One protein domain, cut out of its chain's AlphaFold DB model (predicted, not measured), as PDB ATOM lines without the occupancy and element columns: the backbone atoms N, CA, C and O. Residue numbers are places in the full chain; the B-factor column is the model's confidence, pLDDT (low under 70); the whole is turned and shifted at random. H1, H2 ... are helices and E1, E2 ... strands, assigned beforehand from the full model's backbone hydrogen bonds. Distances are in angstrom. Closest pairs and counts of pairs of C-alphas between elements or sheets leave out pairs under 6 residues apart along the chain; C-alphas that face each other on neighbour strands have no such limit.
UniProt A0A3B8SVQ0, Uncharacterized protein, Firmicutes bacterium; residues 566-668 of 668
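What this domain is: This is residues 566 to 668 of the 668 residues of an uncharacterized protein of Firmicutes bacterium (UniProt A0A3B8SVQ0). Two strongly twisted four-stranded sheets, E2 E3 E4 E5 and E1 E8 E7 E6, lie face to face as a sandwich, their strands crossed at 36 degrees and their best planes 37 degrees apart. Two very short helices, H1 and H2, sit at opposite ends and only graze both sheets. The printed part has 103 residues with two named helices and eight named strands, in the order E1 E2 H1 E3 E4 E5 E6 E7 H2 E8; both sheets are antiparallel throughout, and the class is mostly strand. The whole is compact, with a radius of gyration of the C-alphas of 13.2 A and spans of 39 by 27 by 19 A.

How they stand to each other: One sheet runs E2, residues 582 to 584, E3, residues 600 to 609, E4, residues 612 to 621, and E5, residues 624 to 630. E3, E4 and E5 form a meander, each strand the antiparallel neighbour of the one before. The hairpin E3 and E4 has N 602 and O 618 within hydrogen-bond range at 2.9 A, and the hairpin E4 and E5 has N 617 and O 628 at 2.9 A. Edge strand E2 is antiparallel to E3 at 139 degrees, with N 583 and O 601 at 2.8 A. The other sheet runs E1, residues 573 to 578, E8, residues 660 to 667, E7, residues 643 to 647, and E6, residues 636 to 640. Across it, N 575 and O 663 are 2.9 A apart, N 664 and O 646 2.8 A, and N 637 and O 645, in the hairpin E6 and E7, 2.9 A. Between the sheets, the closest C-alphas of E1 and E3 are those of Leu 577 and Leu 603, 6.1 A apart; those of E5 and E6 are Ile 630 and Ser 636, 6.7 A apart. H1, residues 593 to 596, has its closest C-alpha pair with E8 at Ala 594 and Tyr 667, 7.2 A. H2, residues 650 to 653, has its closest pair with E4 at Phe 653 and Lys 613, 5.8 A. Both helices are too short for an O i to N i+4 pair; in each, the one O i to N i+3 pair is within range.

Where its parts are: E4 measures 29.0 A from first to last C-alpha, E3 26.3 A, E8 21.8 A, E5 19.7 A and E1 15.6 A. E1 begins at C-alpha 573, (-47.156, -7.387, -32.733). E4 begins at C-alpha 612, (-40.193, -9.856, -7.527). E8 ends at C-alpha 667, (-54.103, -2.878, -31.094).

The domain as a whole: The C-alphas of Lys 591 and Ser 610 are the two farthest apart, 41.5 A. The printed part has no cut and no long link. The mean pLDDT of the printed part is 76.9; residues under 70 include 566 to 572, 586 to 597 and 654 to 659.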
ATOM      1  N   SER A 566     -61.455 -10.141 -28.670       55.59
ATOM      2  CA  SER A 566     -62.578  -9.737 -29.524       55.59
ATOM      3  C   SER A 566     -62.658  -8.222 -29.768       55.59
ATOM      4  O   SER A 566     -63.349  -7.790 -30.686       55.59
ATOM      5  N   LYS A 567     -61.936  -7.411 -28.977       54.78
ATOM      6  CA  LYS A 567     -61.885  -5.943 -29.096       54.78
ATOM      7  C   LYS A 567     -60.741  -5.416 -29.963       54.78
ATOM      8  O   LYS A 567     -60.689  -4.213 -30.211       54.78
ATOM      9  N   TYR A 568     -59.831  -6.284 -30.394       60.81
ATOM     10  CA  TYR A 568     -58.614  -5.917 -31.114       60.81
ATOM     11  C   TYR A 568     -58.551  -6.682 -32.440       60.81
ATOM     12  O   TYR A 568     -59.080  -7.786 -32.551       60.81
ATOM     13  N   ASN A 569     -57.921  -6.100 -33.462       55.53
ATOM     14  CA  ASN A 569     -57.750  -6.789 -34.741       55.53
ATOM     15  C   ASN A 569     -56.842  -8.022 -34.551       55.53
ATOM     16  O   ASN A 569     -55.908  -7.976 -33.755       55.53
ATOM     17  N   GLU A 570     -57.088  -9.114 -35.289       49.56
ATOM     18  CA  GLU A 570     -56.461 -10.448 -35.113       49.56
ATOM     19  C   GLU A 570     -54.914 -10.488 -35.169       49.56
ATOM     20  O   GLU A 570     -54.305 -11.530 -34.935       49.56
ATOM     21  N   ASN A 571     -54.255  -9.361 -35.443       57.62
ATOM     22  CA  ASN A 571     -52.808  -9.237 -35.538       57.62
ATOM     23  C   ASN A 571     -52.258  -8.530 -34.288       57.62
ATOM     24  O   ASN A 571     -52.414  -7.323 -34.135       57.62
ATOM     25  N   SER A 572     -51.591  -9.268 -33.398       67.38
ATOM     26  CA  SER A 572     -50.739  -8.695 -32.348       67.38
ATOM     27  C   SER A 572     -49.302  -8.560 -32.848       67.38
ATOM     28  O   SER A 572     -48.802  -9.465 -33.518       67.38
ATOM     29  N   SER A 573     -48.598  -7.494 -32.468       71.62
ATOM     30  CA  SER A 573     -47.156  -7.387 -32.733       71.62
ATOM     31  C   SER A 573     -46.357  -8.027 -31.605       71.62
ATOM     32  O   SER A 573     -46.531  -7.680 -30.439       71.62
ATOM     33  N   TYR A 574     -45.452  -8.931 -31.964       76.50
ATOM     34  CA  TYR A 574     -44.511  -9.562 -31.045       76.50
ATOM     35  C   TYR A 574     -43.228  -8.726 -30.980       76.50
ATOM     36  O   TYR A 574     -42.539  -8.581 -31.990       76.50
ATOM     37  N   ILE A 575     -42.916  -8.141 -29.820       83.06
ATOM     38  CA  ILE A 575     -41.781  -7.219 -29.662       83.06
ATOM     39  C   ILE A 575     -40.910  -7.654 -28.486       83.06
ATOM     40  O   ILE A 575     -41.367  -7.712 -27.346       83.06
ATOM     41  N   THR A 576     -39.625  -7.893 -28.749       86.44
ATOM     42  CA  THR A 576     -38.611  -8.091 -27.706       86.44
ATOM     43  C   THR A 576     -37.943  -6.761 -27.378       86.44
ATOM     44  O   THR A 576     -37.085  -6.277 -28.117       86.44
ATOM     45  N   LEU A 577     -38.321  -6.186 -26.241       88.06
ATOM     46  CA  LEU A 577     -37.731  -4.975 -25.696       88.06
ATOM     47  C   LEU A 577     -36.375  -5.288 -25.065       88.06
ATOM     48  O   LEU A 577     -36.263  -6.142 -24.184       88.06
ATOM     49  N   LYS A 578     -35.346  -4.556 -25.482       88.62
ATOM     50  CA  LYS A 578     -34.058  -4.462 -24.791       88.62
ATOM     51  C   LYS A 578     -34.013  -3.160 -23.997       88.62
ATOM     52  O   LYS A 578     -34.542  -2.144 -24.452       88.62
ATOM     53  N   LYS A 579     -33.393  -3.201 -22.816       88.69
ATOM     54  CA  LYS A 579     -33.236  -2.020 -21.961       88.69
ATOM     55  C   LYS A 579     -32.589  -0.862 -22.738       88.69
ATOM     56  O   LYS A 579     -31.668  -1.086 -23.520       88.69
ATOM     57  N   ASP A 580     -33.105   0.346 -22.521       87.31
ATOM     58  CA  ASP A 580     -32.633   1.612 -23.104       87.31
ATOM     59  C   ASP A 580     -32.726   1.714 -24.643       87.31
ATOM     60  O   ASP A 580     -32.192   2.647 -25.242       87.31
ATOM     61  N   ILE A 581     -33.456   0.801 -25.297       88.81
ATOM     62  CA  ILE A 581     -33.741   0.846 -26.737       88.81
ATOM     63  C   ILE A 581     -35.230   1.141 -26.955       88.81
ATOM     64  O   ILE A 581     -36.103   0.493 -26.378       88.81
ATOM     65  N   SER A 582     -35.516   2.141 -27.794       89.62
ATOM     66  CA  SER A 582     -36.877   2.536 -28.172       89.62
ATOM     67  C   SER A 582     -37.323   1.779 -29.422       89.62
ATOM     68  O   SER A 582     -36.633   1.800 -30.440       89.62
ATOM     69  N   TYR A 583     -38.491   1.145 -29.357       85.88
ATOM     70  CA  TYR A 583     -39.074   0.350 -30.435       85.88
ATOM     71  C   TYR A 583     -40.329   1.036 -30.961       85.88
ATOM     72  O   TYR A 583     -41.241   1.326 -30.188       85.88
ATOM     73  N   LYS A 584     -40.405   1.276 -32.274       83.81
ATOM     74  CA  LYS A 584     -41.625   1.781 -32.917       83.81
ATOM     75  C   LYS A 584     -42.608   0.635 -33.116       83.81
ATOM     76  O   LYS A 584     -42.299  -0.326 -33.814       83.81
ATOM     77  N   ILE A 585     -43.816   0.765 -32.573       75.12
ATOM     78  CA  ILE A 585     -44.881  -0.238 -32.752       75.12
ATOM     79  C   ILE A 585     -45.254  -0.355 -34.240       75.12
ATOM     80  O   ILE A 585     -45.534  -1.445 -34.739       75.12
ATOM     81  N   GLY A 586     -45.193   0.766 -34.966       64.00
ATOM     82  CA  GLY A 586     -45.568   0.840 -36.372       64.00
ATOM     83  C   GLY A 586     -44.691   0.047 -37.356       64.00
ATOM     84  O   GLY A 586     -45.154  -0.322 -38.431       64.00
ATOM     85  N   GLU A 587     -43.448  -0.285 -37.016       64.50
ATOM     86  CA  GLU A 587     -42.600  -1.072 -37.931       64.50
ATOM     87  C   GLU A 587     -43.102  -2.515 -38.110       64.50
ATOM     88  O   GLU A 587     -42.770  -3.164 -39.098       64.50
ATOM     89  N   TYR A 588     -43.956  -2.993 -37.200       56.44
ATOM     90  CA  TYR A 588     -44.416  -4.380 -37.153       56.44
ATOM     91  C   TYR A 588     -45.837  -4.573 -37.709       56.44
ATOM     92  O   TYR A 588     -46.195  -5.690 -38.072       56.44
ATOM     93  N   TYR A 589     -46.639  -3.503 -37.828       60.06
ATOM     94  CA  TYR A 589     -47.960  -3.555 -38.468       60.06
ATOM     95  C   TYR A 589     -48.417  -2.188 -38.987       60.06
ATOM     96  O   TYR A 589     -48.829  -1.309 -38.231       60.06
ATOM     97  N   THR A 590     -48.389  -2.016 -40.307       55.56
ATOM     98  CA  THR A 590     -48.579  -0.721 -40.986       55.56
ATOM     99  C   THR A 590     -50.031  -0.236 -41.073       55.56
ATOM    100  O   THR A 590     -50.285   0.870 -41.548       55.56
ATOM    101  N   LYS A 591     -51.004  -1.041 -40.621       57.38
ATOM    102  CA  LYS A 591     -52.443  -0.726 -40.696       57.38
ATOM    103  C   LYS A 591     -53.073  -0.255 -39.373       57.38
ATOM    104  O   LYS A 591     -54.234   0.142 -39.405       57.38
ATOM    105  N   SER A 592     -52.361  -0.264 -38.239       57.97
ATOM    106  CA  SER A 592     -52.928   0.116 -36.925       57.97
ATOM    107  C   SER A 592     -52.973   1.629 -36.684       57.97
ATOM    108  O   SER A 592     -52.215   2.401 -37.274       57.97
ATOM    109  N   ILE A 593     -53.818   2.084 -35.752       59.97
ATOM    110  CA  ILE A 593     -53.798   3.480 -35.269       59.97
ATOM    111  C   ILE A 593     -52.449   3.819 -34.606       59.97
ATOM    112  O   ILE A 593     -51.934   4.926 -34.770       59.97
ATOM    113  N   ALA A 594     -51.822   2.845 -33.938       55.12
ATOM    114  CA  ALA A 594     -50.487   2.984 -33.355       55.12
ATOM    115  C   ALA A 594     -49.395   3.276 -34.410       55.12
ATOM    116  O   ALA A 594     -48.463   4.031 -34.122       55.12
ATOM    117  N   TYR A 595     -49.533   2.750 -35.638       57.28
ATOM    118  CA  TYR A 595     -48.688   3.119 -36.783       57.28
ATOM    119  C   TYR A 595     -48.821   4.603 -37.128       57.28
ATOM    120  O   TYR A 595     -47.822   5.310 -37.245       57.28
ATOM    121  N   LYS A 596     -50.063   5.094 -37.245       61.72
ATOM    122  CA  LYS A 596     -50.354   6.489 -37.615       61.72
ATOM    123  C   LYS A 596     -49.850   7.494 -36.574       61.72
ATOM    124  O   LYS A 596     -49.453   8.593 -36.949       61.72
ATOM    125  N   ASN A 597     -49.812   7.104 -35.298       66.69
ATOM    126  CA  ASN A 597     -49.381   7.964 -34.192       66.69
ATOM    127  C   ASN A 597     -47.884   7.847 -33.846       66.69
ATOM    128  O   ASN A 597     -47.453   8.445 -32.861       66.69
ATOM    129  N   ASN A 598     -47.085   7.099 -34.624       72.00
ATOM    130  CA  ASN A 598     -45.656   6.869 -34.360       72.00
ATOM    131  C   ASN A 598     -45.367   6.368 -32.928       72.00
ATOM    132  O   ASN A 598     -44.363   6.745 -32.320       72.00
ATOM    133  N   ALA A 599     -46.241   5.514 -32.386       83.50
ATOM    134  CA  ALA A 599     -46.140   5.086 -30.999       83.50
ATOM    135  C   ALA A 599     -44.866   4.256 -30.736       83.50
ATOM    136  O   ALA A 599     -44.511   3.371 -31.527       83.50
ATOM    137  N   THR A 600     -44.187   4.522 -29.618       88.62
ATOM    138  CA  THR A 600     -42.963   3.828 -29.203       88.62
ATOM    139  C   THR A 600     -43.074   3.181 -27.829       88.62
ATOM    140  O   THR A 600     -43.798   3.651 -26.950       88.62
ATOM    141  N   LEU A 601     -42.310   2.104 -27.641       90.75
ATOM    142  CA  LEU A 601     -42.120   1.406 -26.373       90.75
ATOM    143  C   LEU A 601     -40.638   1.395 -26.004       90.75
ATOM    144  O   LEU A 601     -39.786   1.066 -26.828       90.75
ATOM    145  N   LEU A 602     -40.342   1.728 -24.754       92.31
ATOM    146  CA  LEU A 602     -38.994   1.751 -24.200       92.31
ATOM    147  C   LEU A 602     -38.983   1.011 -22.864       92.31
ATOM    148  O   LEU A 602     -39.674   1.414 -21.929       92.31
ATOM    149  N   LEU A 603     -38.169  -0.039 -22.750       92.25
ATOM    150  CA  LEU A 603     -37.874  -0.655 -21.458       92.25
ATOM    151  C   LEU A 603     -36.846   0.217 -20.728       92.25
ATOM    152  O   LEU A 603     -35.663   0.201 -21.060       92.25
ATOM    153  N   THR A 604     -37.311   1.000 -19.760       91.75
ATOM    154  CA  THR A 604     -36.482   1.978 -19.035       91.75
ATOM    155  C   THR A 604     -35.691   1.342 -17.901       91.75
ATOM    156  O   THR A 604     -34.552   1.724 -17.643       91.75
ATOM    157  N   ASN A 605     -36.271   0.361 -17.203       89.81
ATOM    158  CA  ASN A 605     -35.566  -0.320 -16.130       89.81
ATOM    159  C   ASN A 605     -36.090  -1.733 -15.873       89.81
ATOM    160  O   ASN A 605     -37.226  -2.062 -16.214       89.81
ATOM    161  N   VAL A 606     -35.238  -2.545 -15.247       88.50
ATOM    162  CA  VAL A 606     -35.571  -3.873 -14.732       88.50
ATOM    163  C   VAL A 606     -35.077  -3.927 -13.290       88.50
ATOM    164  O   VAL A 606     -33.870  -3.949 -13.066       88.50
ATOM    165  N   ASP A 607     -36.001  -3.909 -12.333       86.56
ATOM    166  CA  ASP A 607     -35.699  -3.895 -10.898       86.56
ATOM    167  C   ASP A 607     -36.108  -5.219 -10.246       86.56
ATOM    168  O   ASP A 607     -37.049  -5.877 -10.684       86.56
ATOM    169  N   ILE A 608     -35.418  -5.609  -9.173       82.06
ATOM    170  CA  ILE A 608     -35.811  -6.746  -8.332       82.06
ATOM    171  C   ILE A 608     -36.066  -6.209  -6.926       82.06
ATOM    172  O   ILE A 608     -35.132  -5.817  -6.231       82.06
ATOM    173  N   ILE A 609     -37.332  -6.187  -6.508       76.12
ATOM    174  CA  ILE A 609     -37.755  -5.681  -5.196       76.12
ATOM    175  C   ILE A 609     -38.403  -6.841  -4.445       76.12
ATOM    176  O   ILE A 609     -39.361  -7.439  -4.929       76.12
ATOM    177  N   SER A 610     -37.855  -7.201  -3.281       72.88
ATOM    178  CA  SER A 610     -38.358  -8.311  -2.450       72.88
ATOM    179  C   SER A 610     -38.489  -9.652  -3.199       72.88
ATOM    180  O   SER A 610     -39.401 -10.431  -2.936       72.88
ATOM    181  N   GLY A 611     -37.589  -9.921  -4.153       67.50
ATOM    182  CA  GLY A 611     -37.593 -11.145  -4.968       67.50
ATOM    183  C   GLY A 611     -38.559 -11.132  -6.159       67.50
ATOM    184  O   GLY A 611     -38.602 -12.109  -6.902       67.50
ATOM    185  N   VAL A 612     -39.295 -10.039  -6.378       69.44
ATOM    186  CA  VAL A 612     -40.193  -9.856  -7.527       69.44
ATOM    187  C   VAL A 612     -39.504  -8.986  -8.576       69.44
ATOM    188  O   VAL A 612     -38.962  -7.931  -8.250       69.44
ATOM    189  N   LYS A 613     -39.521  -9.430  -9.837       82.25
ATOM    190  CA  LYS A 613     -38.947  -8.708 -10.979       82.25
ATOM    191  C   LYS A 613     -39.970  -7.720 -11.558       82.25
ATOM    192  O   LYS A 613     -41.088  -8.115 -11.892       82.25
ATOM    193  N   TYR A 614     -39.573  -6.457 -11.681       86.56
ATOM    194  CA  TYR A 614     -40.361  -5.343 -12.207       86.56
ATOM    195  C   TYR A 614     -39.762  -4.880 -13.529       86.56
ATOM    196  O   TYR A 614     -38.591  -4.514 -13.587       86.56
ATOM    197  N   TYR A 615     -40.575  -4.847 -14.578       90.81
ATOM    198  CA  TYR A 615     -40.205  -4.268 -15.864       90.81
ATOM    199  C   TYR A 615     -40.873  -2.906 -16.017       90.81
ATOM    200  O   TYR A 615     -42.090  -2.839 -16.183       90.81
ATOM    201  N   ARG A 616     -40.087  -1.825 -15.976       92.25
ATOM    202  CA  ARG A 616     -40.601  -0.461 -16.138       92.25
ATOM    203  C   ARG A 616     -40.561  -0.042 -17.592       92.25
ATOM    204  O   ARG A 616     -39.484   0.152 -18.166       92.25
ATOM    205  N   ILE A 617     -41.731   0.151 -18.177       93.19
ATOM    206  CA  ILE A 617     -41.887   0.439 -19.597       93.19
ATOM    207  C   ILE A 617     -42.477   1.836 -19.763       93.19
ATOM    208  O   ILE A 617     -43.406   2.232 -19.059       93.19
ATOM    209  N   LYS A 618     -41.920   2.585 -20.713       93.62
ATOM    210  CA  LYS A 618     -42.438   3.868 -21.171       93.62
ATOM    211  C   LYS A 618     -43.085   3.680 -22.535       93.62
ATOM    212  O   LYS A 618     -42.413   3.290 -23.488       93.62
ATOM    213  N   TYR A 619     -44.367   4.001 -22.626       90.56
ATOM    214  CA  TYR A 619     -45.089   4.148 -23.884       90.56
ATOM    215  C   TYR A 619     -45.159   5.631 -24.255       90.56
ATOM    216  O   TYR A 619     -45.369   6.473 -23.381       90.56
ATOM    217  N   THR A 620     -44.953   5.973 -25.526       89.00
ATOM    218  CA  THR A 620     -45.089   7.351 -26.030       89.00
ATOM    219  C   THR A 620     -45.841   7.357 -27.347       89.00
ATOM    220  O   THR A 620     -45.470   6.619 -28.251       89.00
ATOM    221  N   ASP A 621     -46.854   8.205 -27.476       86.19
ATOM    222  CA  ASP A 621     -47.542   8.487 -28.735       86.19
ATOM    223  C   ASP A 621     -47.752  10.000 -28.921       86.19
ATOM    224  O   ASP A 621     -47.183  10.818 -28.193       86.19
ATOM    225  N   SER A 622     -48.554  10.391 -29.914       80.44
ATOM    226  CA  SER A 622     -48.872  11.793 -30.206       80.44
ATOM    227  C   SER A 622     -49.579  12.539 -29.065       80.44
ATOM    228  O   SER A 622     -49.585  13.767 -29.074       80.44
ATOM    229  N   ASN A 623     -50.175  11.829 -28.103       79.31
ATOM    230  CA  ASN A 623     -50.926  12.406 -26.986       79.31
ATOM    231  C   ASN A 623     -50.087  12.529 -25.701       79.31
ATOM    232  O   ASN A 623     -50.550  13.126 -24.730       79.31
ATOM    233  N   GLY A 624     -48.863  11.989 -25.680       83.06
ATOM    234  CA  GLY A 624     -47.934  12.093 -24.554       83.06
ATOM    235  C   GLY A 624     -47.228  10.780 -24.217       83.06
ATOM    236  O   GLY A 624     -47.214   9.831 -24.999       83.06
ATOM    237  N   SER A 625     -46.613  10.727 -23.032       89.19
ATOM    238  CA  SER A 625     -45.925   9.533 -22.526       89.19
ATOM    239  C   SER A 625     -46.555   9.014 -21.237       89.19
ATOM    240  O   SER A 625     -46.876   9.797 -20.345       89.19
ATOM    241  N   ILE A 626     -46.632   7.691 -21.100       90.12
ATOM    242  CA  ILE A 626     -47.081   6.997 -19.888       90.12
ATOM    243  C   ILE A 626     -45.994   6.006 -19.468       90.12
ATOM    244  O   ILE A 626     -45.440   5.297 -20.307       90.12
ATOM    245  N   ASN A 627     -45.697   5.957 -18.169       91.75
ATOM    246  CA  ASN A 627     -44.835   4.937 -17.578       91.75
ATOM    247  C   ASN A 627     -45.689   3.965 -16.767       91.75
ATOM    248  O   ASN A 627     -46.573   4.398 -16.027       91.75
ATOM    249  N   PHE A 628     -45.392   2.678 -16.863       89.44
ATOM    250  CA  PHE A 628     -46.050   1.648 -16.072       89.44
ATOM    251  C   PHE A 628     -45.088   0.487 -15.805       89.44
ATOM    252  O   PHE A 628     -44.090   0.305 -16.507       89.44
ATOM    253  N   ASP A 629     -45.414  -0.297 -14.782       89.44
ATOM    254  CA  ASP A 629     -44.622  -1.443 -14.357       89.44
ATOM    255  C   ASP A 629     -45.388  -2.741 -14.656       89.44
ATOM    256  O   ASP A 629     -46.580  -2.851 -14.360       89.44
ATOM    257  N   ILE A 630     -44.687  -3.727 -15.216       86.75
ATOM    258  CA  ILE A 630     -45.175  -5.095 -15.420       86.75
ATOM    259  C   ILE A 630     -44.479  -6.025 -14.427       86.75
ATOM    260  O   ILE A 630     -43.254  -5.989 -14.279       86.75
ATOM    261  N   THR A 631     -45.256  -6.886 -13.773       83.75
ATOM    262  CA  THR A 631     -44.770  -7.865 -12.789       83.75
ATOM    263  C   THR A 631     -45.407  -9.229 -13.014       83.75
ATOM    264  O   THR A 631     -46.359  -9.361 -13.780       83.75
ATOM    265  N   LYS A 632     -44.923 -10.251 -12.298       77.88
ATOM    266  CA  LYS A 632     -45.536 -11.587 -12.308       77.88
ATOM    267  C   LYS A 632     -47.030 -11.555 -11.953       77.88
ATOM    268  O   LYS A 632     -47.811 -12.286 -12.550       77.88
ATOM    269  N   ASP A 633     -47.419 -10.684 -11.024       74.06
ATOM    270  CA  ASP A 633     -48.809 -10.538 -10.570       74.06
ATOM    271  C   ASP A 633     -49.643  -9.607 -11.470       74.06
ATOM    272  O   ASP A 633     -50.868  -9.573 -11.369       74.06
ATOM    273  N   ARG A 634     -48.987  -8.831 -12.346       76.81
ATOM    274  CA  ARG A 634     -49.605  -7.943 -13.344       76.81
ATOM    275  C   ARG A 634     -48.866  -8.066 -14.686       76.81
ATOM    276  O   ARG A 634     -48.101  -7.165 -15.039       76.81
ATOM    277  N   PRO A 635     -49.051  -9.183 -15.417       78.56
ATOM    278  CA  PRO A 635     -48.305  -9.472 -16.642       78.56
ATOM    279  C   PRO A 635     -48.859  -8.751 -17.883       78.56
ATOM    280  O   PRO A 635     -48.292  -8.889 -18.965       78.56
ATOM    281  N   SER A 636     -49.945  -7.986 -17.749       85.19
ATOM    282  CA  SER A 636     -50.521  -7.163 -18.812       85.19
ATOM    283  C   SER A 636     -50.818  -5.742 -18.332       85.19
ATOM    284  O   SER A 636     -50.947  -5.481 -17.132       85.19
ATOM    285  N   TYR A 637     -50.910  -4.810 -19.282       83.50
ATOM    286  CA  TYR A 637     -51.259  -3.418 -19.017       83.50
ATOM    287  C   TYR A 637     -52.068  -2.821 -20.173       83.50
ATOM    288  O   TYR A 637     -51.587  -2.734 -21.307       83.50
ATOM    289  N   LYS A 638     -53.288  -2.354 -19.881       85.31
ATOM    290  CA  LYS A 638     -54.104  -1.584 -20.825       85.31
ATOM    291  C   LYS A 638     -53.617  -0.136 -20.850       85.31
ATOM    292  O   LYS A 638     -53.796   0.595 -19.880       85.31
ATOM    293  N   ILE A 639     -53.014   0.277 -21.964       83.06
ATOM    294  CA  ILE A 639     -52.463   1.630 -22.136       83.06
ATOM    295  C   ILE A 639     -53.595   2.618 -22.433       83.06
ATOM    296  O   ILE A 639     -53.668   3.685 -21.828       83.06
ATOM    297  N   ASN A 640     -54.484   2.257 -23.360       78.50
ATOM    298  CA  ASN A 640     -55.700   2.999 -23.699       78.50
ATOM    299  C   ASN A 640     -56.728   2.052 -24.353       78.50
ATOM    300  O   ASN A 640     -56.536   0.838 -24.375       78.50
ATOM    301  N   ASP A 641     -57.838   2.581 -24.871       75.12
ATOM    302  CA  ASP A 641     -58.882   1.756 -25.503       75.12
ATOM    303  C   ASP A 641     -58.435   1.047 -26.789       75.12
ATOM    304  O   ASP A 641     -59.049   0.059 -27.180       75.12
ATOM    305  N   ASN A 642     -57.342   1.497 -27.407       74.00
ATOM    306  CA  ASN A 642     -56.830   0.973 -28.670       74.00
ATOM    307  C   ASN A 642     -55.517   0.203 -28.533       74.00
ATOM    308  O   ASN A 642     -55.083  -0.353 -29.532       74.00
ATOM    309  N   VAL A 643     -54.856   0.205 -27.368       78.88
ATOM    310  CA  VAL A 643     -53.555  -0.450 -27.165       78.88
ATOM    311  C   VAL A 643     -53.507  -1.124 -25.797       78.88
ATOM    312  O   VAL A 643     -53.655  -0.479 -24.756       78.88
ATOM    313  N   GLU A 644     -53.226  -2.420 -25.806       85.94
ATOM    314  CA  GLU A 644     -52.984  -3.228 -24.614       85.94
ATOM    315  C   GLU A 644     -51.762  -4.116 -24.840       85.94
ATOM    316  O   GLU A 644     -51.494  -4.556 -25.957       85.94
ATOM    317  N   ILE A 645     -50.985  -4.352 -23.787       85.31
ATOM    318  CA  ILE A 645     -49.775  -5.171 -23.867       85.31
ATOM    319  C   ILE A 645     -49.805  -6.307 -22.855       85.31
ATOM    320  O   ILE A 645     -50.372  -6.174 -21.773       85.31
ATOM    321  N   GLU A 646     -49.147  -7.408 -23.195       85.44
ATOM    322  CA  GLU A 646     -49.083  -8.625 -22.390       85.44
ATOM    323  C   GLU A 646     -47.702  -9.269 -22.526       85.44
ATOM    324  O   GLU A 646     -47.141  -9.310 -23.618       85.44
ATOM    325  N   VAL A 647     -47.139  -9.795 -21.440       83.62
ATOM    326  CA  VAL A 647     -45.889 -10.567 -21.497       83.62
ATOM    327  C   VAL A 647     -46.113 -11.898 -22.206       83.62
ATOM    328  O   VAL A 647     -47.007 -12.658 -21.850       83.62
ATOM    329  N   SER A 648     -45.263 -12.209 -23.184       77.12
ATOM    330  CA  SER A 648     -45.463 -13.369 -24.061       77.12
ATOM    331  C   SER A 648     -45.205 -14.725 -23.386       77.12
ATOM    332  O   SER A 648     -45.677 -15.743 -23.885       77.12
ATOM    333  N   TYR A 649     -44.449 -14.769 -22.280       70.44
ATOM    334  CA  TYR A 649     -44.123 -16.002 -21.550       70.44
ATOM    335  C   TYR A 649     -43.799 -15.746 -20.066       70.44
ATOM    336  O   TYR A 649     -43.073 -14.816 -19.719       70.44
ATOM    337  N   GLU A 650     -44.294 -16.609 -19.167       64.94
ATOM    338  CA  GLU A 650     -44.143 -16.465 -17.703       64.94
ATOM    339  C   GLU A 650     -42.682 -16.597 -17.228       64.94
ATOM    340  O   GLU A 650     -42.302 -16.017 -16.208       64.94
ATOM    341  N   SER A 651     -41.835 -17.307 -17.984       65.94
ATOM    342  CA  SER A 651     -40.411 -17.477 -17.666       65.94
ATOM    343  C   SER A 651     -39.641 -16.155 -17.604       65.94
ATOM    344  O   SER A 651     -38.647 -16.082 -16.883       65.94
ATOM    345  N   ALA A 652     -40.133 -15.081 -18.240       70.94
ATOM    346  CA  ALA A 652     -39.527 -13.752 -18.168       70.94
ATOM    347  C   ALA A 652     -39.344 -13.260 -16.717       70.94
ATOM    348  O   ALA A 652     -38.364 -12.585 -16.405       70.94
ATOM    349  N   PHE A 653     -40.243 -13.640 -15.803       72.94
ATOM    350  CA  PHE A 653     -40.190 -13.208 -14.403       72.94
ATOM    351  C   PHE A 653     -39.283 -14.060 -13.512       72.94
ATOM    352  O   PHE A 653     -38.935 -13.617 -12.421       72.94
ATOM    353  N   ASN A 654     -38.908 -15.261 -13.959       64.44
ATOM    354  CA  ASN A 654     -38.086 -16.198 -13.188       64.44
ATOM    355  C   ASN A 654     -36.618 -16.211 -13.650       64.44
ATOM    356  O   ASN A 654     -35.773 -16.796 -12.978       64.44
ATOM    357  N   ASP A 655     -36.314 -15.588 -14.789       60.66
ATOM    358  CA  ASP A 655     -34.977 -15.595 -15.372       60.66
ATOM    359  C   ASP A 655     -34.138 -14.404 -14.878       60.66
ATOM    360  O   ASP A 655     -34.457 -13.237 -15.137       60.66
ATOM    361  N   TYR A 656     -33.059 -14.684 -14.144       56.62
ATOM    362  CA  TYR A 656     -32.192 -13.662 -13.545       56.62
ATOM    363  C   TYR A 656     -31.179 -13.063 -14.532       56.62
ATOM    364  O   TYR A 656     -30.548 -12.059 -14.205       56.62
ATOM    365  N   TYR A 657     -31.029 -13.633 -15.733       52.97
ATOM    366  CA  TYR A 657     -29.893 -13.328 -16.612       52.97
ATOM    367  C   TYR A 657     -30.209 -12.413 -17.804       52.97
ATOM    368  O   TYR A 657     -29.285 -11.942 -18.468       52.97
ATOM    369  N   TYR A 658     -31.483 -12.089 -18.058       60.09
ATOM    370  CA  TYR A 658     -31.870 -11.262 -19.206       60.09
ATOM    371  C   TYR A 658     -32.469  -9.904 -18.808       60.09
ATOM    372  O   TYR A 658     -33.482  -9.822 -18.104       60.09
ATOM    373  N   ASN A 659     -31.869  -8.839 -19.360       69.81
ATOM    374  CA  ASN A 659     -32.380  -7.456 -19.380       69.81
ATOM    375  C   ASN A 659     -33.322  -7.205 -20.573       69.81
ATOM    376  O   ASN A 659     -33.412  -6.089 -21.095       69.81
ATOM    377  N   THR A 660     -33.977  -8.259 -21.050       81.00
ATOM    378  CA  THR A 660     -34.930  -8.199 -22.152       81.00
ATOM    379  C   THR A 660     -36.304  -8.648 -21.676       81.00
ATOM    380  O   THR A 660     -36.433  -9.418 -20.720       81.00
ATOM    381  N   LEU A 661     -37.338  -8.130 -22.327       86.44
ATOM    382  CA  LEU A 661     -38.722  -8.523 -22.100       86.44
ATOM    383  C   LEU A 661     -39.404  -8.682 -23.444       86.44
ATOM    384  O   LEU A 661     -39.381  -7.755 -24.251       86.44
ATOM    385  N   THR A 662     -40.048  -9.820 -23.663       83.69
ATOM    386  CA  THR A 662     -40.858 -10.009 -24.861       83.69
ATOM    387  C   THR A 662     -42.332  -9.882 -24.533       83.69
ATOM    388  O   THR A 662     -42.815 -10.471 -23.563       83.69
ATOM    389  N   ILE A 663     -43.016  -9.068 -25.330       85.44
ATOM    390  CA  ILE A 663     -44.417  -8.719 -25.151       85.44
ATOM    391  C   ILE A 663     -45.200  -8.899 -26.448       85.44
ATOM    392  O   ILE A 663     -44.686  -8.689 -27.550       85.44
ATOM    393  N   ASN A 664     -46.476  -9.221 -26.287       83.12
ATOM    394  CA  ASN A 664     -47.504  -9.098 -27.302       83.12
ATOM    395  C   ASN A 664     -48.144  -7.717 -27.152       83.12
ATOM    396  O   ASN A 664     -48.588  -7.349 -26.064       83.12
ATOM    397  N   VAL A 665     -48.188  -6.951 -28.238       82.12
ATOM    398  CA  VAL A 665     -48.893  -5.670 -28.310       82.12
ATOM    399  C   VAL A 665     -50.156  -5.875 -29.131       82.12
ATOM    400  O   VAL A 665     -50.077  -6.154 -30.329       82.12
ATOM    401  N   TYR A 666     -51.307  -5.737 -28.485       77.00
ATOM    402  CA  TYR A 666     -52.622  -5.775 -29.109       77.00
ATOM    403  C   TYR A 666     -53.057  -4.355 -29.450       77.00
ATOM    404  O   TYR A 666     -52.884  -3.434 -28.646       77.00
ATOM    405  N   TYR A 667     -53.610  -4.172 -30.646       74.06
ATOM    406  CA  TYR A 667     -54.103  -2.878 -31.094       74.06
ATOM    407  C   TYR A 667     -55.379  -2.995 -31.925       74.06
ATOM    408  O   TYR A 667     -55.629  -4.016 -32.568       74.06
ATOM    409  N   ASN A 668     -56.183  -1.932 -31.886       64.38
ATOM    410  CA  ASN A 668     -57.356  -1.759 -32.745       64.38
ATOM    411  C   ASN A 668     -56.955  -1.102 -34.075       64.38
ATOM    412  O   ASN A 668     -56.250  -0.057 -34.056       64.38
TER     413      ASN A 668